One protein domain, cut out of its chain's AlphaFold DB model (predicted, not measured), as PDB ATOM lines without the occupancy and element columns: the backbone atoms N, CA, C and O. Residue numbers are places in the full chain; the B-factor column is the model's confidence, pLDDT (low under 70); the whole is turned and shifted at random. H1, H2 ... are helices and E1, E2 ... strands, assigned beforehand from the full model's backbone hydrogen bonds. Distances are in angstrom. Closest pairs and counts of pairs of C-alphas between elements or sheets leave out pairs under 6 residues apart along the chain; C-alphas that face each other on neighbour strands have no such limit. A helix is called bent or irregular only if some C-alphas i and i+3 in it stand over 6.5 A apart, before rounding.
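What this domain is: This is residues 197 to 345 of the 345 residues of the protein "Alpha-1,2-mannosidase, putative" of Phyllobacterium sp. YR620 (UniProt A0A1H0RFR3). The model is an elongated row of crossed helices, with the helical hairpin H3 and H4 near its middle, H1 and H2 toward one end, and H5 followed by the strand hairpin E1 and E2 toward the other. Long loops join most parts, and residues 279 to 284 stick out. The printed part has 149 residues, with five named helices and then two named strands, which make one antiparallel sheet, E1 - E2. Its class is mostly helix, though under half of the residues are in named elements; it is compact, with a radius of gyration of the C-alphas of 16.5 A, and spans 54 by 33 by 32 A.

How they stand to each other: H1, residues 197 to 206, touches H2, residues 218 to 228, closest at the C-alphas of Leu 204 and Gly 221, 5.2 A apart; at 72 degrees they are only just about perpendicular. H1 only just touches H3, residues 253 to 259, with 3 pairs of C-alphas within 8 A, the closest being Arg 201 and Trp 259 at 6.7 A, and they are about perpendicular at 75 degrees. H2 and H3 are close but not clearly touching, with the closest C-alphas, of Ile 222 and Tyr 257, 7.4 A apart. H3 and H4, residues 264 to 277, form a hairpin at a shallow tilt of 12 degrees, opposite ways; the closest C-alphas, of Trp 255 and Thr 266, are 5.3 A apart. With residues 270 to 274 alone H4 touches H5, residues 290 to 303, at a steep tilt of 51 degrees, opposite ways; the closest C-alphas are those of Val 270 and Gly 301, 6.1 A apart. E1, residues 324 to 328, and E2, residues 334 to 338, form an antiparallel hairpin, with N 325 and O 337 at 2.9 A and N 327 and O 335 at 2.8 A, within hydrogen-bond range. Both strands are apart from H1, H2, H3 and H4. In H2 and H4 every O i to N i+4 pair is within hydrogen-bond range, against 4 of 6 in H1, 8 of 10 in H5 and 0 of 3 in H3, where 3 of 4 O i to N i+3 pairs are.

Where its parts are: H1 begins at C-alpha 197, (-14.226, 47.990, 34.401), and is 14.1 A long; H2 is 15.2 A, H3 11.3 A, H4 19.7 A and H5 20.3 A. E1 is 13.3 A long, and E2, 12.7 A, ends at C-alpha 338, (-27.700, 28.725, 20.834). H1, H3 and H5 are irregular: C-alphas 198 and 201 are 8.9 A apart, 254 and 257 7.1 A, and 291 and 294 7.9 A.

The domain as a whole: The C-alphas farthest apart, of Asp 212 and Gly 332, are 55.1 A apart. The printed part has no cut; the links H1 to H2, H2 to H3, H4 to H5 and H5 to E1 are long. Mean pLDDT of the printed part is 92.0, with residues 211 to 216 and 342 to 345 under 70.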
ATOM      1  N   PRO A 197     -14.163  49.294  35.068       96.88
ATOM      2  CA  PRO A 197     -14.226  47.990  34.401       96.88
ATOM      3  C   PRO A 197     -12.964  47.142  34.578       96.88
ATOM      4  O   PRO A 197     -13.019  45.916  34.593       96.88
ATOM      5  N   HIS A 198     -11.801  47.774  34.733       97.56
ATOM      6  CA  HIS A 198     -10.519  47.080  34.853       97.56
ATOM      7  C   HIS A 198     -10.196  46.576  36.264       97.56
ATOM      8  O   HIS A 198      -9.269  45.781  36.414       97.56
ATOM      9  N   ASP A 199     -10.947  46.996  37.289       97.56
ATOM     10  CA  ASP A 199     -10.768  46.555  38.680       97.56
ATOM     11  C   ASP A 199     -12.108  46.446  39.429       97.56
ATOM     12  O   ASP A 199     -12.324  47.033  40.492       97.56
ATOM     13  N   ILE A 200     -13.031  45.660  38.869       96.62
ATOM     14  CA  ILE A 200     -14.385  45.472  39.416       96.62
ATOM     15  C   ILE A 200     -14.344  44.963  40.866       96.62
ATOM     16  O   ILE A 200     -15.099  45.429  41.716       96.62
ATOM     17  N   ARG A 201     -13.440  44.027  41.188       93.50
ATOM     18  CA  ARG A 201     -13.312  43.494  42.556       93.50
ATOM     19  C   ARG A 201     -12.747  44.525  43.530       93.50
ATOM     20  O   ARG A 201     -13.236  44.598  44.658       93.50
ATOM     21  N   GLY A 202     -11.751  45.313  43.121       94.31
ATOM     22  CA  GLY A 202     -11.238  46.417  43.925       94.31
ATOM     23  C   GLY A 202     -12.315  47.465  44.186       94.31
ATOM     24  O   GLY A 202     -12.486  47.887  45.331       94.31
ATOM     25  N   MET A 203     -13.095  47.818  43.162       95.44
ATOM     26  CA  MET A 203     -14.233  48.733  43.271       95.44
ATOM     27  C   MET A 203     -15.291  48.201  44.246       95.44
ATOM     28  O   MET A 203     -15.619  48.897  45.205       95.44
ATOM     29  N   LEU A 204     -15.732  46.944  44.104       93.00
ATOM     30  CA  LEU A 204     -16.681  46.309  45.031       93.00
ATOM     31  C   LEU A 204     -16.175  46.328  46.482       93.00
ATOM     32  O   LEU A 204     -16.941  46.598  47.407       93.00
ATOM     33  N   ALA A 205     -14.871  46.119  46.693       90.00
ATOM     34  CA  ALA A 205     -14.252  46.185  48.016       90.00
ATOM     35  C   ALA A 205     -14.249  47.598  48.634       90.00
ATOM     36  O   ALA A 205     -14.064  47.728  49.845       90.00
ATOM     37  N   ARG A 206     -14.470  48.660  47.845       91.69
ATOM     38  CA  ARG A 206     -14.645  50.038  48.339       91.69
ATOM     39  C   ARG A 206     -16.087  50.384  48.703       91.69
ATOM     40  O   ARG A 206     -16.293  51.417  49.334       91.69
ATOM     41  N   LEU A 207     -17.069  49.545  48.364       90.81
ATOM     42  CA  LEU A 207     -18.495  49.820  48.610       90.81
ATOM     43  C   LEU A 207     -18.982  49.363  49.998       90.81
ATOM     44  O   LEU A 207     -20.175  49.412  50.282       90.81
ATOM     45  N   VAL A 208     -18.067  48.906  50.853       83.94
ATOM     46  CA  VAL A 208     -18.357  48.263  52.141       83.94
ATOM     47  C   VAL A 208     -18.848  49.271  53.179       83.94
ATOM     48  O   VAL A 208     -18.192  50.282  53.441       83.94
ATOM     49  N   ILE A 209     -19.980  48.960  53.815       84.50
ATOM     50  CA  ILE A 209     -20.607  49.763  54.870       84.50
ATOM     51  C   ILE A 209     -20.351  49.148  56.245       84.50
ATOM     52  O   ILE A 209     -20.212  49.909  57.195       84.50
ATOM     53  N   ASP A 210     -20.262  47.827  56.401       73.25
ATOM     54  CA  ASP A 210     -19.884  47.189  57.672       73.25
ATOM     55  C   ASP A 210     -18.441  46.671  57.586       73.25
ATOM     56  O   ASP A 210     -18.136  45.727  56.865       73.25
ATOM     57  N   THR A 211     -17.517  47.321  58.300       64.50
ATOM     58  CA  THR A 211     -16.089  46.961  58.288       64.50
ATOM     59  C   THR A 211     -15.732  45.876  59.302       64.50
ATOM     60  O   THR A 211     -14.542  45.587  59.466       64.50
ATOM     61  N   ASP A 212     -16.707  45.279  60.003       65.50
ATOM     62  CA  ASP A 212     -16.435  44.093  60.812       65.50
ATOM     63  C   ASP A 212     -15.886  42.989  59.904       65.50
ATOM     64  O   ASP A 212     -16.602  42.377  59.110       65.50
ATOM     65  N   LYS A 213     -14.583  42.714  60.051       53.09
ATOM     66  CA  LYS A 213     -13.760  41.834  59.197       53.09
ATOM     67  C   LYS A 213     -14.274  40.389  59.061       53.09
ATOM     68  O   LYS A 213     -13.691  39.607  58.317       53.09
ATOM     69  N   ASN A 214     -15.349  40.041  59.767       53.09
ATOM     70  CA  ASN A 214     -15.951  38.713  59.832       53.09
ATOM     71  C   ASN A 214     -17.230  38.563  58.985       53.09
ATOM     72  O   ASN A 214     -17.746  37.451  58.878       53.09
ATOM     73  N   LYS A 215     -17.753  39.635  58.375       54.94
ATOM     74  CA  LYS A 215     -18.889  39.573  57.440       54.94
ATOM     75  C   LYS A 215     -18.374  39.960  56.059       54.94
ATOM     76  O   LYS A 215     -17.945  41.087  55.861       54.94
ATOM     77  N   GLY A 216     -18.339  39.009  55.129       60.78
ATOM     78  CA  GLY A 216     -17.767  39.214  53.795       60.78
ATOM     79  C   GLY A 216     -18.221  40.527  53.143       60.78
ATOM     80  O   GLY A 216     -19.415  40.800  53.043       60.78
ATOM     81  N   THR A 217     -17.247  41.305  52.676       75.56
ATOM     82  CA  THR A 217     -17.405  42.636  52.064       75.56
ATOM     83  C   THR A 217     -18.223  42.627  50.773       75.56
ATOM     84  O   THR A 217     -18.792  43.638  50.372       75.56
ATOM     85  N   GLU A 218     -18.324  41.462  50.133       87.00
ATOM     86  CA  GLU A 218     -19.081  41.260  48.901       87.00
ATOM     87  C   GLU A 218     -20.586  41.510  49.081       87.00
ATOM     88  O   GLU A 218     -21.231  42.033  48.175       87.00
ATOM     89  N   LYS A 219     -21.153  41.181  50.252       88.94
ATOM     90  CA  LYS A 219     -22.596  41.321  50.494       88.94
ATOM     91  C   LYS A 219     -23.053  42.777  50.398       88.94
ATOM     92  O   LYS A 219     -24.121  43.024  49.846       88.94
ATOM     93  N   ASP A 220     -22.248  43.714  50.892       89.88
ATOM     94  CA  ASP A 220     -22.555  45.147  50.829       89.88
ATOM     95  C   ASP A 220     -22.496  45.657  49.385       89.88
ATOM     96  O   ASP A 220     -23.395  46.373  48.950       89.88
ATOM     97  N   GLY A 221     -21.493  45.223  48.612       91.69
ATOM     98  CA  GLY A 221     -21.397  45.543  47.187       91.69
ATOM     99  C   GLY A 221     -22.592  45.014  46.387       91.69
ATOM    100  O   GLY A 221     -23.192  45.758  45.616       91.69
ATOM    101  N   ILE A 222     -22.992  43.758  46.624       94.06
ATOM    102  CA  ILE A 222     -24.188  43.167  46.004       94.06
ATOM    103  C   ILE A 222     -25.453  43.915  46.432       94.06
ATOM    104  O   ILE A 222     -26.276  44.228  45.582       94.06
ATOM    105  N   ALA A 223     -25.620  44.224  47.722       93.19
ATOM    106  CA  ALA A 223     -26.797  44.941  48.213       93.19
ATOM    107  C   ALA A 223     -26.897  46.352  47.619       93.19
ATOM    108  O   ALA A 223     -27.991  46.831  47.321       93.19
ATOM    109  N   ARG A 224     -25.754  47.009  47.411       92.50
ATOM    110  CA  ARG A 224     -25.697  48.310  46.755       92.50
ATOM    111  C   ARG A 224     -26.062  48.220  45.278       92.50
ATOM    112  O   ARG A 224     -26.862  49.031  44.827       92.50
ATOM    113  N   LEU A 225     -25.548  47.224  44.553       95.88
ATOM    114  CA  LEU A 225     -25.976  46.953  43.177       95.88
ATOM    115  C   LEU A 225     -27.481  46.639  43.116       95.88
ATOM    116  O   LEU A 225     -28.167  47.171  42.248       95.88
ATOM    117  N   ASP A 226     -28.004  45.828  44.042       96.62
ATOM    118  CA  ASP A 226     -29.426  45.460  44.101       96.62
ATOM    119  C   ASP A 226     -30.309  46.694  44.284       96.62
ATOM    120  O   ASP A 226     -31.354  46.813  43.649       96.62
ATOM    121  N   GLU A 227     -29.899  47.614  45.159       95.25
ATOM    122  CA  GLU A 227     -30.587  48.885  45.350       95.25
ATOM    123  C   GLU A 227     -30.455  49.744  44.085       95.25
ATOM    124  O   GLU A 227     -31.461  50.179  43.522       95.25
ATOM    125  N   PHE A 228     -29.241  49.943  43.578       95.56
ATOM    126  CA  PHE A 228     -28.964  50.804  42.431       95.56
ATOM    127  C   PHE A 228     -29.771  50.423  41.178       95.56
ATOM    128  O   PHE A 228     -30.249  51.311  40.471       95.56
ATOM    129  N   THR A 229     -30.014  49.127  40.946       97.06
ATOM    130  CA  THR A 229     -30.689  48.601  39.744       97.06
ATOM    131  C   THR A 229     -32.194  48.341  39.911       97.06
ATOM    132  O   THR A 229     -32.833  47.733  39.043       97.06
ATOM    133  N   LYS A 230     -32.817  48.819  41.002       96.25
ATOM    134  CA  LYS A 230     -34.287  48.762  41.168       96.25
ATOM    135  C   LYS A 230     -35.015  49.544  40.078       96.25
ATOM    136  O   LYS A 230     -35.928  49.009  39.452       96.25
ATOM    137  N   ASN A 231     -34.591  50.787  39.847       96.50
ATOM    138  CA  ASN A 231     -35.021  51.600  38.713       96.50
ATOM    139  C   ASN A 231     -33.889  51.603  37.683       96.50
ATOM    140  O   ASN A 231     -32.753  51.920  38.027       96.50
ATOM    141  N   LEU A 232     -34.199  51.203  36.453       97.12
ATOM    142  CA  LEU A 232     -33.194  50.990  35.415       97.12
ATOM    143  C   LEU A 232     -32.802  52.283  34.688       97.12
ATOM    144  O   LEU A 232     -31.737  52.340  34.077       97.12
ATOM    145  N   ASN A 233     -33.655  53.306  34.749       95.94
ATOM    146  CA  ASN A 233     -33.518  54.537  33.981       95.94
ATOM    147  C   ASN A 233     -33.913  55.756  34.831       95.94
ATOM    148  O   ASN A 233     -34.821  56.517  34.505       95.94
ATOM    149  N   GLY A 234     -33.247  55.910  35.978       92.94
ATOM    150  CA  GLY A 234     -33.510  56.983  36.936       92.94
ATOM    151  C   GLY A 234     -33.081  58.373  36.454       92.94
ATOM    152  O   GLY A 234     -33.448  59.370  37.063       92.94
ATOM    153  N   GLY A 235     -32.319  58.494  35.372       91.88
ATOM    154  CA  GLY A 235     -31.819  59.796  34.946       91.88
ATOM    155  C   GLY A 235     -30.818  60.413  35.934       91.88
ATOM    156  O   GLY A 235     -30.317  59.778  36.867       91.88
ATOM    157  N   TRP A 236     -30.544  61.697  35.730       86.25
ATOM    158  CA  TRP A 236     -29.531  62.457  36.468       86.25
ATOM    159  C   TRP A 236     -29.941  62.809  37.920       86.25
ATOM    160  O   TRP A 236     -29.100  62.811  38.820       86.25
ATOM    161  N   SER A 237     -31.229  63.080  38.184       87.44
ATOM    162  CA  SER A 237     -31.713  63.673  39.455       87.44
ATOM    163  C   SER A 237     -32.604  62.771  40.323       87.44
ATOM    164  O   SER A 237     -33.178  63.250  41.301       87.44
ATOM    165  N   TYR A 238     -32.762  61.485  40.004       87.75
ATOM    166  CA  TYR A 238     -33.628  60.596  40.790       87.75
ATOM    167  C   TYR A 238     -33.095  60.363  42.208       87.75
ATOM    168  O   TYR A 238     -31.882  60.331  42.427       87.75
ATOM    169  N   GLN A 239     -34.008  60.203  43.178       86.44
ATOM    170  CA  GLN A 239     -33.667  60.007  44.587       86.44
ATOM    171  C   GLN A 239     -34.303  58.770  45.228       86.44
ATOM    172  O   GLN A 239     -35.517  58.587  45.129       86.44
ATOM    173  N   PRO A 240     -33.508  57.951  45.946       87.19
ATOM    174  CA  PRO A 240     -32.030  57.962  45.978       87.19
ATOM    175  C   PRO A 240     -31.462  57.603  44.594       87.19
ATOM    176  O   PRO A 240     -32.181  56.961  43.835       87.19
ATOM    177  N   ALA A 241     -30.228  58.004  44.266       91.12
ATOM    178  CA  ALA A 241     -29.627  57.785  42.943       91.12
ATOM    179  C   ALA A 241     -29.767  56.329  42.454       91.12
ATOM    180  O   ALA A 241     -29.626  55.383  43.231       91.12
ATOM    181  N   ARG A 242     -30.075  56.155  41.163       94.12
ATOM    182  CA  ARG A 242     -30.326  54.854  40.519       94.12
ATOM    183  C   ARG A 242     -29.559  54.735  39.218       94.12
ATOM    184  O   ARG A 242     -29.053  55.732  38.694       94.12
ATOM    185  N   MET A 243     -29.527  53.516  38.695       95.81
ATOM    186  CA  MET A 243     -29.000  53.250  37.370       95.81
ATOM    187  C   MET A 243     -29.697  54.129  36.336       95.81
ATOM    188  O   MET A 243     -30.903  54.376  36.403       95.81
ATOM    189  N   TRP A 244     -28.907  54.607  35.384       96.44
ATOM    190  CA  TRP A 244     -29.389  55.314  34.215       96.44
ATOM    191  C   TRP A 244     -28.863  54.590  32.981       96.44
ATOM    192  O   TRP A 244     -27.799  54.915  32.473       96.44
ATOM    193  N   ILE A 245     -29.588  53.561  32.531       97.50
ATOM    194  CA  ILE A 245     -29.188  52.787  31.347       97.50
ATOM    195  C   ILE A 245     -29.389  53.549  30.038       97.50
ATOM    196  O   ILE A 245     -28.815  53.173  29.031       97.50
ATOM    197  N   GLY A 246     -30.185  54.620  30.062       97.25
ATOM    198  CA  GLY A 246     -30.321  55.576  28.967       97.25
ATOM    199  C   GLY A 246     -29.108  56.497  28.767       97.25
ATOM    200  O   GLY A 246     -29.244  57.441  28.002       97.25
ATOM    201  N   ASN A 247     -27.985  56.267  29.464       97.19
ATOM    202  CA  ASN A 247     -26.755  57.051  29.332       97.19
ATOM    203  C   ASN A 247     -25.492  56.187  29.541       97.19
ATOM    204  O   ASN A 247     -25.509  55.226  30.319       97.19
ATOM    205  N   GLU A 248     -24.383  56.548  28.896       96.81
ATOM    206  CA  GLU A 248     -23.150  55.747  28.772       96.81
ATOM    207  C   GLU A 248     -22.513  55.319  30.102       96.81
ATOM    208  O   GLU A 248     -22.106  54.154  30.204       96.81
ATOM    209  N   PRO A 249     -22.443  56.165  31.156       94.75
ATOM    210  CA  PRO A 249     -21.842  55.757  32.428       94.75
ATOM    211  C   PRO A 249     -22.547  54.548  33.065       94.75
ATOM    212  O   PRO A 249     -21.962  53.832  33.877       94.75
ATOM    213  N   GLY A 250     -23.812  54.302  32.698       95.38
ATOM    214  CA  GLY A 250     -24.597  53.170  33.174       95.38
ATOM    215  C   GLY A 250     -24.318  51.851  32.453       95.38
ATOM    216  O   GLY A 250     -24.665  50.804  33.005       95.38
ATOM    217  N   PHE A 251     -23.695  51.861  31.268       97.25
ATOM    218  CA  PHE A 251     -23.676  50.699  30.371       97.25
ATOM    219  C   PHE A 251     -22.975  49.477  30.954       97.25
ATOM    220  O   PHE A 251     -23.457  48.378  30.744       97.25
ATOM    221  N   LEU A 252     -21.895  49.632  31.718       95.56
ATOM    222  CA  LEU A 252     -21.114  48.498  32.247       95.56
ATOM    223  C   LEU A 252     -21.789  47.837  33.469       95.56
ATOM    224  O   LEU A 252     -21.632  46.650  33.751       95.56
ATOM    225  N   THR A 253     -22.625  48.595  34.183       96.94
ATOM    226  CA  THR A 253     -23.259  48.183  35.450       96.94
ATOM    227  C   THR A 253     -23.929  46.798  35.419       96.94
ATOM    228  O   THR A 253     -23.762  46.041  36.383       96.94
ATOM    229  N   PRO A 254     -24.690  46.409  34.372       97.25
ATOM    230  CA  PRO A 254     -25.453  45.162  34.386       97.25
ATOM    231  C   PRO A 254     -24.596  43.900  34.538       97.25
ATOM    232  O   PRO A 254     -25.058  42.894  35.092       97.25
ATOM    233  N   TRP A 255     -23.345  43.943  34.083       97.94
ATOM    234  CA  TRP A 255     -22.438  42.796  34.070       97.94
ATOM    235  C   TRP A 255     -21.572  42.677  35.327       97.94
ATOM    236  O   TRP A 255     -20.940  41.639  35.526       97.94
ATOM    237  N   LEU A 256     -21.613  43.654  36.237       97.62
ATOM    238  CA  LEU A 256     -20.801  43.646  37.459       97.62
ATOM    239  C   LEU A 256     -21.089  42.447  38.377       97.62
ATOM    240  O   LEU A 256     -20.171  41.949  39.035       97.62
ATOM    241  N   TYR A 257     -22.320  41.915  38.389       97.81
ATOM    242  CA  TYR A 257     -22.641  40.724  39.190       97.81
ATOM    243  C   TYR A 257     -21.849  39.481  38.765       97.81
ATOM    244  O   TYR A 257     -21.655  38.594  39.598       97.81
ATOM    245  N   ASN A 258     -21.328  39.419  37.533       97.75
ATOM    246  CA  ASN A 258     -20.465  38.321  37.086       97.75
ATOM    247  C   ASN A 258     -19.155  38.210  37.884       97.75
ATOM    248  O   ASN A 258     -18.558  37.135  37.930       97.75
ATOM    249  N   TRP A 259     -18.724  39.285  38.550       96.25
ATOM    250  CA  TRP A 259     -17.554  39.287  39.437       96.25
ATOM    251  C   TRP A 259     -17.893  39.036  40.907       96.25
ATOM    252  O   TRP A 259     -17.002  39.121  41.756       96.25
ATOM    253  N   THR A 260     -19.148  38.689  41.194       95.50
ATOM    254  CA  THR A 260     -19.655  38.383  42.533       95.50
ATOM    255  C   THR A 260     -20.052  36.910  42.660       95.50
ATOM    256  O   THR A 260     -20.110  36.174  41.676       95.50
ATOM    257  N   SER A 261     -20.421  36.481  43.864       95.62
ATOM    258  CA  SER A 261     -21.061  35.190  44.131       95.62
ATOM    259  C   SER A 261     -22.473  35.042  43.542       95.62
ATOM    260  O   SER A 261     -23.070  33.972  43.659       95.62
ATOM    261  N   GLN A 262     -23.029  36.078  42.897       96.94
ATOM    262  CA  GLN A 262     -24.403  36.091  42.376       96.94
ATOM    263  C   GLN A 262     -24.497  36.445  40.873       96.94
ATOM    264  O   GLN A 262     -25.309  37.291  40.498       96.94
ATOM    265  N   PRO A 263     -23.752  35.767  39.974       96.88
ATOM    266  CA  PRO A 263     -23.743  36.068  38.533       96.88
ATOM    267  C   PRO A 263     -25.110  35.873  37.852       96.88
ATOM    268  O   PRO A 263     -25.401  36.487  36.827       96.88
ATOM    269  N   TYR A 264     -26.003  35.066  38.438       96.81
ATOM    270  CA  TYR A 264     -27.377  34.898  37.948       96.81
ATOM    271  C   TYR A 264     -28.164  36.223  37.929       96.81
ATOM    272  O   TYR A 264     -29.096  36.373  37.138       96.81
ATOM    273  N   LYS A 265     -27.770  37.212  38.743       97.94
ATOM    274  CA  LYS A 265     -28.373  38.548  38.734       97.94
ATOM    275  C   LYS A 265     -28.043  39.347  37.478       97.94
ATOM    276  O   LYS A 265     -28.914  40.077  37.021       97.94
ATOM    277  N   THR A 266     -26.871  39.159  36.861       98.19
ATOM    278  CA  THR A 266     -26.579  39.754  35.543       98.19
ATOM    279  C   THR A 266     -27.567  39.239  34.497       98.19
ATOM    280  O   THR A 266     -28.113  40.024  33.728       98.19
ATOM    281  N   GLN A 267     -27.873  37.938  34.500       96.25
ATOM    282  CA  GLN A 267     -28.829  37.352  33.552       96.25
ATOM    283  C   GLN A 267     -30.227  37.967  33.708       96.25
ATOM    284  O   GLN A 267     -30.839  38.360  32.716       96.25
ATOM    285  N   ALA A 268     -30.708  38.091  34.949       96.56
ATOM    286  CA  ALA A 268     -32.004  38.694  35.247       96.56
ATOM    287  C   ALA A 268     -32.040  40.199  34.931       96.56
ATOM    288  O   ALA A 268     -33.014  40.690  34.370       96.56
ATOM    289  N   LEU A 269     -30.980  40.938  35.266       98.00
ATOM    290  CA  LEU A 269     -30.919  42.381  35.059       98.00
ATOM    291  C   LEU A 269     -30.840  42.751  33.576       98.00
ATOM    292  O   LEU A 269     -31.580  43.626  33.140       98.00
ATOM    293  N   VAL A 270     -29.997  42.077  32.790       98.06
ATOM    294  CA  VAL A 270     -29.901  42.353  31.348       98.06
ATOM    295  C   VAL A 270     -31.214  42.015  30.638       98.06
ATOM    296  O   VAL A 270     -31.653  42.788  29.790       98.06
ATOM    297  N   ARG A 271     -31.897  40.929  31.036       95.81
ATOM    298  CA  ARG A 271     -33.258  40.612  30.564       95.81
ATOM    299  C   ARG A 271     -34.221  41.768  30.826       95.81
ATOM    300  O   ARG A 271     -34.839  42.261  29.891       95.81
ATOM    301  N   ARG A 272     -34.288  42.236  32.076       97.25
ATOM    302  CA  ARG A 272     -35.130  43.377  32.460       97.25
ATOM    303  C   ARG A 272     -34.807  44.635  31.664       97.25
ATOM    304  O   ARG A 272     -35.717  45.324  31.238       97.25
ATOM    305  N   ILE A 273     -33.530  44.939  31.440       97.94
ATOM    306  CA  ILE A 273     -33.128  46.095  30.628       97.94
ATOM    307  C   ILE A 273     -33.672  45.964  29.205       97.94
ATOM    308  O   ILE A 273     -34.341  46.875  28.732       97.94
ATOM    309  N   VAL A 274     -33.427  44.832  28.540       97.25
ATOM    310  CA  VAL A 274     -33.894  44.602  27.166       97.25
ATOM    311  C   VAL A 274     -35.421  44.684  27.071       97.25
ATOM    312  O   VAL A 274     -35.926  45.315  26.148       97.25
ATOM    313  N   ASP A 275     -36.146  44.100  28.026       95.94
ATOM    314  CA  ASP A 275     -37.608  44.000  27.967       95.94
ATOM    315  C   ASP A 275     -38.333  45.273  28.446       95.94
ATOM    316  O   ASP A 275     -39.396  45.610  27.929       95.94
ATOM    317  N   GLU A 276     -37.793  45.971  29.452       97.12
ATOM    318  CA  GLU A 276     -38.445  47.132  30.078       97.12
ATOM    319  C   GLU A 276     -38.005  48.468  29.462       97.12
ATOM    320  O   GLU A 276     -38.737  49.450  29.575       97.12
ATOM    321  N   GLN A 277     -36.801  48.544  28.879       97.62
ATOM    322  CA  GLN A 277     -36.181  49.818  28.476       97.62
ATOM    323  C   GLN A 277     -36.104  50.010  26.961       97.62
ATOM    324  O   GLN A 277     -35.928  51.141  26.512       97.62
ATOM    325  N   PHE A 278     -36.275  48.941  26.178       97.88
ATOM    326  CA  PHE A 278     -36.302  48.999  24.720       97.88
ATOM    327  C   PHE A 278     -37.682  48.613  24.186       97.88
ATOM    328  O   PHE A 278     -38.297  47.648  24.636       97.88
ATOM    329  N   ALA A 279     -38.169  49.345  23.186       96.94
ATOM    330  CA  ALA A 279     -39.445  49.067  22.538       96.94
ATOM    331  C   ALA A 279     -39.373  49.264  21.021       96.94
ATOM    332  O   ALA A 279     -38.582  50.044  20.498       96.94
ATOM    333  N   VAL A 280     -40.259  48.587  20.289       95.50
ATOM    334  CA  VAL A 280     -40.405  48.765  18.837       95.50
ATOM    335  C   VAL A 280     -41.364  49.930  18.570       95.50
ATOM    336  O   VAL A 280     -42.504  49.745  18.148       95.50
ATOM    337  N   SER A 281     -40.921  51.147  18.890       96.06
ATOM    338  CA  SER A 281     -41.665  52.388  18.656       96.06
ATOM    339  C   SER A 281     -40.711  53.547  18.325       96.06
ATOM    340  O   SER A 281     -39.514  53.445  18.599       96.06
ATOM    341  N   PRO A 282     -41.203  54.670  17.765       96.00
ATOM    342  CA  PRO A 282     -40.369  55.850  17.514       96.00
ATOM    343  C   PRO A 282     -39.668  56.417  18.762       96.00
ATOM    344  O   PRO A 282     -38.639  57.065  18.632       96.00
ATOM    345  N   SER A 283     -40.205  56.166  19.961       94.56
ATOM    346  CA  SER A 283     -39.622  56.548  21.256       94.56
ATOM    347  C   SER A 283     -39.099  55.327  22.022       94.56
ATOM    348  O   SER A 283     -39.240  55.243  23.240       94.56
ATOM    349  N   GLY A 284     -38.624  54.318  21.294       95.75
ATOM    350  CA  GLY A 284     -38.329  52.998  21.836       95.75
ATOM    351  C   GLY A 284     -36.945  52.838  22.455       95.75
ATOM    352  O   GLY A 284     -36.643  51.753  22.939       95.75
ATOM    353  N   LEU A 285     -36.108  53.875  22.427       97.50
ATOM    354  CA  LEU A 285     -34.805  53.887  23.090       97.50
ATOM    355  C   LEU A 285     -34.917  54.554  24.471       97.50
ATOM    356  O   LEU A 285     -35.663  55.525  24.615       97.50
ATOM    357  N   PRO A 286     -34.159  54.084  25.478       96.62
ATOM    358  CA  PRO A 286     -34.205  54.645  26.830       96.62
ATOM    359  C   PRO A 286     -33.476  55.990  26.974       96.62
ATOM    360  O   PRO A 286     -33.573  56.619  28.030       96.62
ATOM    361  N   GLY A 287     -32.754  56.415  25.938       96.94
ATOM    362  CA  GLY A 287     -31.979  57.648  25.855       96.94
ATOM    363  C   GLY A 287     -31.564  57.931  24.413       96.94
ATOM    364  O   GLY A 287     -32.140  57.364  23.478       96.94
ATOM    365  N   ASN A 288     -30.576  58.805  24.234       97.19
ATOM    366  CA  ASN A 288     -29.973  59.042  22.925       97.19
ATOM    367  C   ASN A 288     -29.326  57.750  22.399       97.19
ATOM    368  O   ASN A 288     -28.929  56.882  23.173       97.19
ATOM    369  N   ASP A 289     -29.261  57.592  21.073       97.50
ATOM    370  CA  ASP A 289     -28.587  56.424  20.492       97.50
ATOM    371  C   ASP A 289     -27.057  56.556  20.509       97.50
ATOM    372  O   ASP A 289     -26.354  55.546  20.471       97.50
ATOM    373  N   ASP A 290     -26.573  57.804  20.534       96.12
ATOM    374  CA  ASP A 290     -25.163  58.202  20.568       96.12
ATOM    375  C   ASP A 290     -24.301  57.391  19.595       96.12
ATOM    376  O   ASP A 290     -23.404  56.630  19.950       96.12
ATOM    377  N   GLU A 291     -24.647  57.539  18.313       94.19
ATOM    378  CA  GLU A 291     -23.958  56.916  17.174       94.19
ATOM    379  C   GLU A 291     -23.923  55.376  17.219       94.19
ATOM    380  O   GLU A 291     -23.035  54.730  16.656       94.19
ATOM    381  N   GLY A 292     -24.930  54.774  17.854       96.88
ATOM    382  CA  GLY A 292     -25.093  53.330  17.978       96.88
ATOM    383  C   GLY A 292     -24.536  52.753  19.276       96.88
ATOM    384  O   GLY A 292     -24.543  51.528  19.430       96.88
ATOM    385  N   ALA A 293     -24.078  53.586  20.215       96.94
ATOM    386  CA  ALA A 293     -23.663  53.145  21.541       96.94
ATOM    387  C   ALA A 293     -24.830  52.466  22.287       96.94
ATOM    388  O   ALA A 293     -24.697  51.316  22.723       96.94
ATOM    389  N   MET A 294     -26.007  53.104  22.322       97.94
ATOM    390  CA  MET A 294     -27.218  52.554  22.951       97.94
ATOM    391  C   MET A 294     -27.753  51.323  22.215       97.94
ATOM    392  O   MET A 294     -28.039  50.289  22.826       97.94
ATOM    393  N   SER A 295     -27.852  51.391  20.885       97.56
ATOM    394  CA  SER A 295     -28.198  50.225  20.063       97.56
ATOM    395  C   SER A 295     -27.235  49.054  20.301       97.56
ATOM    396  O   SER A 295     -27.649  47.892  20.320       97.56
ATOM    397  N   GLY A 296     -25.954  49.339  20.551       97.19
ATOM    398  CA  GLY A 296     -24.950  48.361  20.955       97.19
ATOM    399  C   GLY A 296     -25.302  47.649  22.262       97.19
ATOM    400  O   GLY A 296     -25.197  46.423  22.320       97.19
ATOM    401  N   VAL A 297     -25.778  48.377  23.282       97.12
ATOM    402  CA  VAL A 297     -26.255  47.790  24.552       97.12
ATOM    403  C   VAL A 297     -27.359  46.766  24.290       97.12
ATOM    404  O   VAL A 297     -27.292  45.652  24.814       97.12
ATOM    405  N   TYR A 298     -28.326  47.091  23.425       97.62
ATOM    406  CA  TYR A 298     -29.378  46.148  23.035       97.62
ATOM    407  C   TYR A 298     -28.813  44.915  22.323       97.62
ATOM    408  O   TYR A 298     -29.146  43.793  22.697       97.62
ATOM    409  N   ILE A 299     -27.950  45.087  21.314       97.62
ATOM    410  CA  ILE A 299     -27.404  43.960  20.538       97.62
ATOM    411  C   ILE A 299     -26.584  43.019  21.424       97.62
ATOM    412  O   ILE A 299     -26.781  41.806  21.381       97.62
ATOM    413  N   TRP A 300     -25.704  43.551  22.267       97.62
ATOM    414  CA  TRP A 300     -24.946  42.740  23.217       97.62
ATOM    415  C   TRP A 300     -25.869  42.061  24.241       97.62
ATOM    416  O   TRP A 300     -25.784  40.846  24.452       97.62
ATOM    417  N   GLY A 301     -26.838  42.808  24.780       96.75
ATOM    418  CA  GLY A 301     -27.914  42.289  25.623       96.75
ATOM    419  C   GLY A 301     -28.676  41.128  24.975       96.75
ATOM    420  O   GLY A 301     -28.933  40.111  25.620       96.75
ATOM    421  N   ALA A 302     -28.948  41.217  23.675       96.06
ATOM    422  CA  ALA A 302     -29.641  40.198  22.902       96.06
ATOM    423  C   ALA A 302     -28.811  38.917  22.697       96.06
ATOM    424  O   ALA A 302     -29.354  37.807  22.723       96.06
ATOM    425  N   LEU A 303     -27.499  39.071  22.495       96.81
ATOM    426  CA  LEU A 303     -26.570  37.990  22.153       96.81
ATOM    427  C   LEU A 303     -26.100  37.157  23.352       96.81
ATOM    428  O   LEU A 303     -25.570  36.068  23.141       96.81
ATOM    429  N   GLY A 304     -26.269  37.633  24.590       96.06
ATOM    430  CA  GLY A 304     -25.742  36.934  25.773       96.06
ATOM    431  C   GLY A 304     -24.255  37.199  26.046       96.06
ATOM    432  O   GLY A 304     -23.629  36.462  26.807       96.06
ATOM    433  N   LEU A 305     -23.677  38.216  25.400       96.44
ATOM    434  CA  LEU A 305     -22.261  38.582  25.476       96.44
ATOM    435  C   LEU A 305     -22.129  40.087  25.700       96.44
ATOM    436  O   LEU A 305     -22.936  40.833  25.162       96.44
ATOM    437  N   TYR A 306     -21.087  40.543  26.394       97.75
ATOM    438  CA  TYR A 306     -20.747  41.969  26.461       97.75
ATOM    439  C   TYR A 306     -19.237  42.197  26.646       97.75
ATOM    440  O   TYR A 306     -18.621  41.506  27.463       97.75
ATOM    441  N   PRO A 307     -18.596  43.117  25.901       96.50
ATOM    442  CA  PRO A 307     -17.167  43.414  26.031       96.50
ATOM    443  C   PRO A 307     -16.885  44.305  27.256       96.50
ATOM    444  O   PRO A 307     -16.500  45.460  27.120       96.50
ATOM    445  N   GLU A 308     -17.075  43.745  28.450       96.88
ATOM    446  CA  GLU A 308     -17.109  44.477  29.725       96.88
ATOM    447  C   GLU A 308     -15.827  45.239  30.067       96.88
ATOM    448  O   GLU A 308     -15.882  46.345  30.596       96.88
ATOM    449  N   ILE A 309     -14.663  44.648  29.786       96.88
ATOM    450  CA  ILE A 309     -13.373  45.240  30.145       96.88
ATOM    451  C   ILE A 309     -12.685  45.743  28.876       96.88
ATOM    452  O   ILE A 309     -12.204  44.922  28.082       96.88
ATOM    453  N   PRO A 310     -12.578  47.067  28.675       92.69
ATOM    454  CA  PRO A 310     -11.902  47.609  27.508       92.69
ATOM    455  C   PRO A 310     -10.436  47.160  27.422       92.69
ATOM    456  O   PRO A 310      -9.741  47.012  28.425       92.69
ATOM    457  N   ALA A 311      -9.957  46.940  26.200       94.69
ATOM    458  CA  ALA A 311      -8.650  46.380  25.850       94.69
ATOM    459  C   ALA A 311      -8.360  44.955  26.366       94.69
ATOM    460  O   ALA A 311      -7.215  44.490  26.283       94.69
ATOM    461  N   VAL A 312      -9.367  44.228  26.861       95.38
ATOM    462  CA  VAL A 312      -9.259  42.804  27.201       95.38
ATOM    463  C   VAL A 312     -10.034  41.979  26.169       95.38
ATOM    464  O   VAL A 312     -11.228  42.204  25.982       95.38
ATOM    465  N   PRO A 313      -9.391  41.007  25.491       93.69
ATOM    466  CA  PRO A 313     -10.047  40.204  24.465       93.69
ATOM    467  C   PRO A 313     -10.918  39.114  25.094       93.69
ATOM    468  O   PRO A 313     -10.522  37.953  25.193       93.69
ATOM    469  N   GLY A 314     -12.103  39.499  25.554       94.88
ATOM    470  CA  GLY A 314     -13.069  38.600  26.169       94.88
ATOM    471  C   GLY A 314     -14.446  39.236  26.292       94.88
ATOM    472  O   GLY A 314     -14.620  40.430  26.059       94.88
ATOM    473  N   PHE A 315     -15.422  38.411  26.661       96.94
ATOM    474  CA  PHE A 315     -16.798  38.839  26.874       96.94
ATOM    475  C   PHE A 315     -17.276  38.373  28.248       96.94
ATOM    476  O   PHE A 315     -17.046  37.224  28.634       96.94
ATOM    477  N   ALA A 316     -17.966  39.255  28.965       97.31
ATOM    478  CA  ALA A 316     -18.853  38.866  30.045       97.31
ATOM    479  C   ALA A 316     -20.048  38.105  29.455       97.31
ATOM    480  O   ALA A 316     -20.513  38.425  28.360       97.31
ATOM    481  N   LEU A 317     -20.518  37.082  30.169       96.25
ATOM    482  CA  LEU A 317     -21.605  36.218  29.713       96.25
ATOM    483  C   LEU A 317     -22.908  36.544  30.442       96.25
ATOM    484  O   LEU A 317     -22.907  36.847  31.636       96.25
ATOM    485  N   HIS A 318     -24.023  36.402  29.732       95.50
ATOM    486  CA  HIS A 318     -25.378  36.406  30.281       95.50
ATOM    487  C   HIS A 318     -26.319  35.588  29.382       95.50
ATOM    488  O   HIS A 318     -25.881  34.950  28.426       95.50
ATOM    489  N   SER A 319     -27.617  35.549  29.697       92.44
ATOM    490  CA  SER A 319     -28.577  34.776  28.897       92.44
ATOM    491  C   SER A 319     -28.926  35.506  27.592       92.44
ATOM    492  O   SER A 319     -29.431  36.627  27.675       92.44
ATOM    493  N   PRO A 320     -28.779  34.881  26.408       94.69
ATOM    494  CA  PRO A 320     -29.279  35.444  25.151       94.69
ATOM    495  C   PRO A 320     -30.813  35.500  25.131       94.69
ATOM    496  O   PRO A 320     -31.490  34.860  25.943       94.69
ATOM    497  N   ILE A 321     -31.380  36.266  24.195       92.69
ATOM    498  CA  ILE A 321     -32.838  36.454  24.050       92.69
ATOM    499  C   ILE A 321     -33.452  35.639  22.909       92.69
ATOM    500  O   ILE A 321     -34.656  35.393  22.910       92.69
ATOM    501  N   PHE A 322     -32.626  35.184  21.968       92.31
ATOM    502  CA  PHE A 322     -33.044  34.342  20.855       92.31
ATOM    503  C   PHE A 322     -32.622  32.884  21.086       92.31
ATOM    504  O   PHE A 322     -31.563  32.652  21.671       92.31
ATOM    505  N   PRO A 323     -33.395  31.893  20.595       92.38
ATOM    506  CA  PRO A 323     -32.975  30.488  20.607       92.38
ATOM    507  C   PRO A 323     -31.693  30.244  19.804       92.38
ATOM    508  O   PRO A 323     -30.896  29.378  20.153       92.38
ATOM    509  N   GLU A 324     -31.498  31.015  18.733       95.12
ATOM    510  CA  GLU A 324     -30.301  30.986  17.904       95.12
ATOM    511  C   GLU A 324     -29.974  32.397  17.401       95.12
ATOM    512  O   GLU A 324     -30.853  33.113  16.917       95.12
ATOM    513  N   ALA A 325     -28.700  32.779  17.472       95.50
ATOM    514  CA  ALA A 325     -28.148  33.950  16.805       95.50
ATOM    515  C   ALA A 325     -26.900  33.551  16.006       95.50
ATOM    516  O   ALA A 325     -26.025  32.842  16.506       95.50
ATOM    517  N   ARG A 326     -26.803  34.016  14.756       97.12
ATOM    518  CA  ARG A 326     -25.682  33.720  13.852       97.12
ATOM    519  C   ARG A 326     -24.979  35.005  13.445       97.12
ATOM    520  O   ARG A 326     -25.558  35.841  12.758       97.12
ATOM    521  N   ILE A 327     -23.714  35.132  13.825       96.75
ATOM    522  CA  ILE A 327     -22.880  36.300  13.537       96.75
ATOM    523  C   ILE A 327     -21.883  35.920  12.447       96.75
ATOM    524  O   ILE A 327     -21.038  35.043  12.640       96.75
ATOM    525  N   LYS A 328     -21.964  36.586  11.293       97.25
ATOM    526  CA  LYS A 328     -20.975  36.445  10.219       97.25
ATOM    527  C   LYS A 328     -19.802  37.384  10.490       97.25
ATOM    528  O   LYS A 328     -19.959  38.600  10.463       97.25
ATOM    529  N   LEU A 329     -18.628  36.817  10.728       94.31
ATOM    530  CA  LEU A 329     -17.400  37.568  10.965       94.31
ATOM    531  C   LEU A 329     -16.800  38.080   9.649       94.31
ATOM    532  O   LEU A 329     -17.028  37.512   8.577       94.31
ATOM    533  N   GLY A 330     -15.953  39.110   9.734       88.38
ATOM    534  CA  GLY A 330     -15.276  39.696   8.569       88.38
ATOM    535  C   GLY A 330     -14.366  38.726   7.801       88.38
ATOM    536  O   GLY A 330     -14.132  38.915   6.613       88.38
ATOM    537  N   ASN A 331     -13.904  37.645   8.439       90.81
ATOM    538  CA  ASN A 331     -13.127  36.574   7.797       90.81
ATOM    539  C   ASN A 331     -13.998  35.452   7.191       90.81
ATOM    540  O   ASN A 331     -13.479  34.394   6.842       90.81
ATOM    541  N   GLY A 332     -15.320  35.642   7.123       95.56
ATOM    542  CA  GLY A 332     -16.271  34.678   6.566       95.56
ATOM    543  C   GLY A 332     -16.691  33.551   7.513       95.56
ATOM    544  O   GLY A 332     -17.627  32.823   7.184       95.56
ATOM    545  N   LYS A 333     -16.063  33.409   8.691       96.81
ATOM    546  CA  LYS A 333     -16.509  32.448   9.711       96.81
ATOM    547  C   LYS A 333     -17.858  32.869  10.291       96.81
ATOM    548  O   LYS A 333     -18.189  34.052  10.332       96.81
ATOM    549  N   ILE A 334     -18.618  31.890  10.769       98.06
ATOM    550  CA  ILE A 334     -19.897  32.116  11.442       98.06
ATOM    551  C   ILE A 334     -19.759  31.668  12.892       98.06
ATOM    552  O   ILE A 334     -19.342  30.541  13.151       98.06
ATOM    553  N   VAL A 335     -20.110  32.558  13.816       96.44
ATOM    554  CA  VAL A 335     -20.321  32.221  15.225       96.44
ATOM    555  C   VAL A 335     -21.808  31.978  15.413       96.44
ATOM    556  O   VAL A 335     -22.617  32.848  15.094       96.44
ATOM    557  N   THR A 336     -22.160  30.798  15.913       96.94
ATOM    558  CA  THR A 336     -23.540  30.437  16.241       96.94
ATOM    559  C   THR A 336     -23.679  30.371  17.757       96.94
ATOM    560  O   THR A 336     -22.975  29.600  18.406       96.94
ATOM    561  N   ILE A 337     -24.579  31.180  18.308       95.44
ATOM    562  CA  ILE A 337     -24.959  31.188  19.723       95.44
ATOM    563  C   ILE A 337     -26.325  30.516  19.814       95.44
ATOM    564  O   ILE A 337     -27.248  30.939  19.122       95.44
ATOM    565  N   THR A 338     -26.447  29.470  20.630       93.94
ATOM    566  CA  THR A 338     -27.700  28.725  20.834       93.94
ATOM    567  C   THR A 338     -28.105  28.739  22.300       93.94
ATOM    568  O   THR A 338     -27.255  28.806  23.189       93.94
ATOM    569  N   ALA A 339     -29.412  28.684  22.545       90.88
ATOM    570  CA  ALA A 339     -29.996  28.525  23.867       90.88
ATOM    571  C   ALA A 339     -30.983  27.350  23.853       90.88
ATOM    572  O   ALA A 339     -32.061  27.441  23.268       90.88
ATOM    573  N   ASP A 340     -30.608  26.253  24.522       79.25
ATOM    574  CA  ASP A 340     -31.320  24.960  24.514       79.25
ATOM    575  C   ASP A 340     -32.765  25.026  25.039       79.25
ATOM    576  O   ASP A 340     -33.566  24.115  24.827       79.25
ATOM    577  N   LYS A 341     -33.108  26.097  25.756       70.75
ATOM    578  CA  LYS A 341     -34.454  26.383  26.248       70.75
ATOM    579  C   LYS A 341     -34.813  27.802  25.847       70.75
ATOM    580  O   LYS A 341     -33.967  28.690  25.947       70.75
ATOM    581  N   THR A 342     -36.065  28.020  25.428       58.19
ATOM    582  CA  THR A 342     -36.590  29.376  25.229       58.19
ATOM    583  C   THR A 342     -36.268  30.184  26.486       58.19
ATOM    584  O   THR A 342     -36.625  29.725  27.576       58.19
ATOM    585  N   PRO A 343     -35.560  31.321  26.372       56.47
ATOM    586  CA  PRO A 343     -35.263  32.150  27.529       56.47
ATOM    587  C   PRO A 343     -36.567  32.438  28.274       56.47
ATOM    588  O   PRO A 343     -37.572  32.750  27.631       56.47
ATOM    589  N   LEU A 344     -36.577  32.232  29.596       52.00
ATOM    590  CA  LEU A 344     -37.770  32.435  30.421       52.00
ATOM    591  C   LEU A 344     -38.299  33.854  30.156       52.00
ATOM    592  O   LEU A 344     -37.546  34.815  30.322       52.00
ATOM    593  N   LYS A 345     -39.540  33.934  29.662       49.09
ATOM    594  CA  LYS A 345     -40.274  35.188  29.474       49.09
ATOM    595  C   LYS A 345     -40.725  35.751  30.808       49.09
ATOM    596  O   LYS A 345     -41.095  34.927  31.679       49.09
TER     597      LYS A 345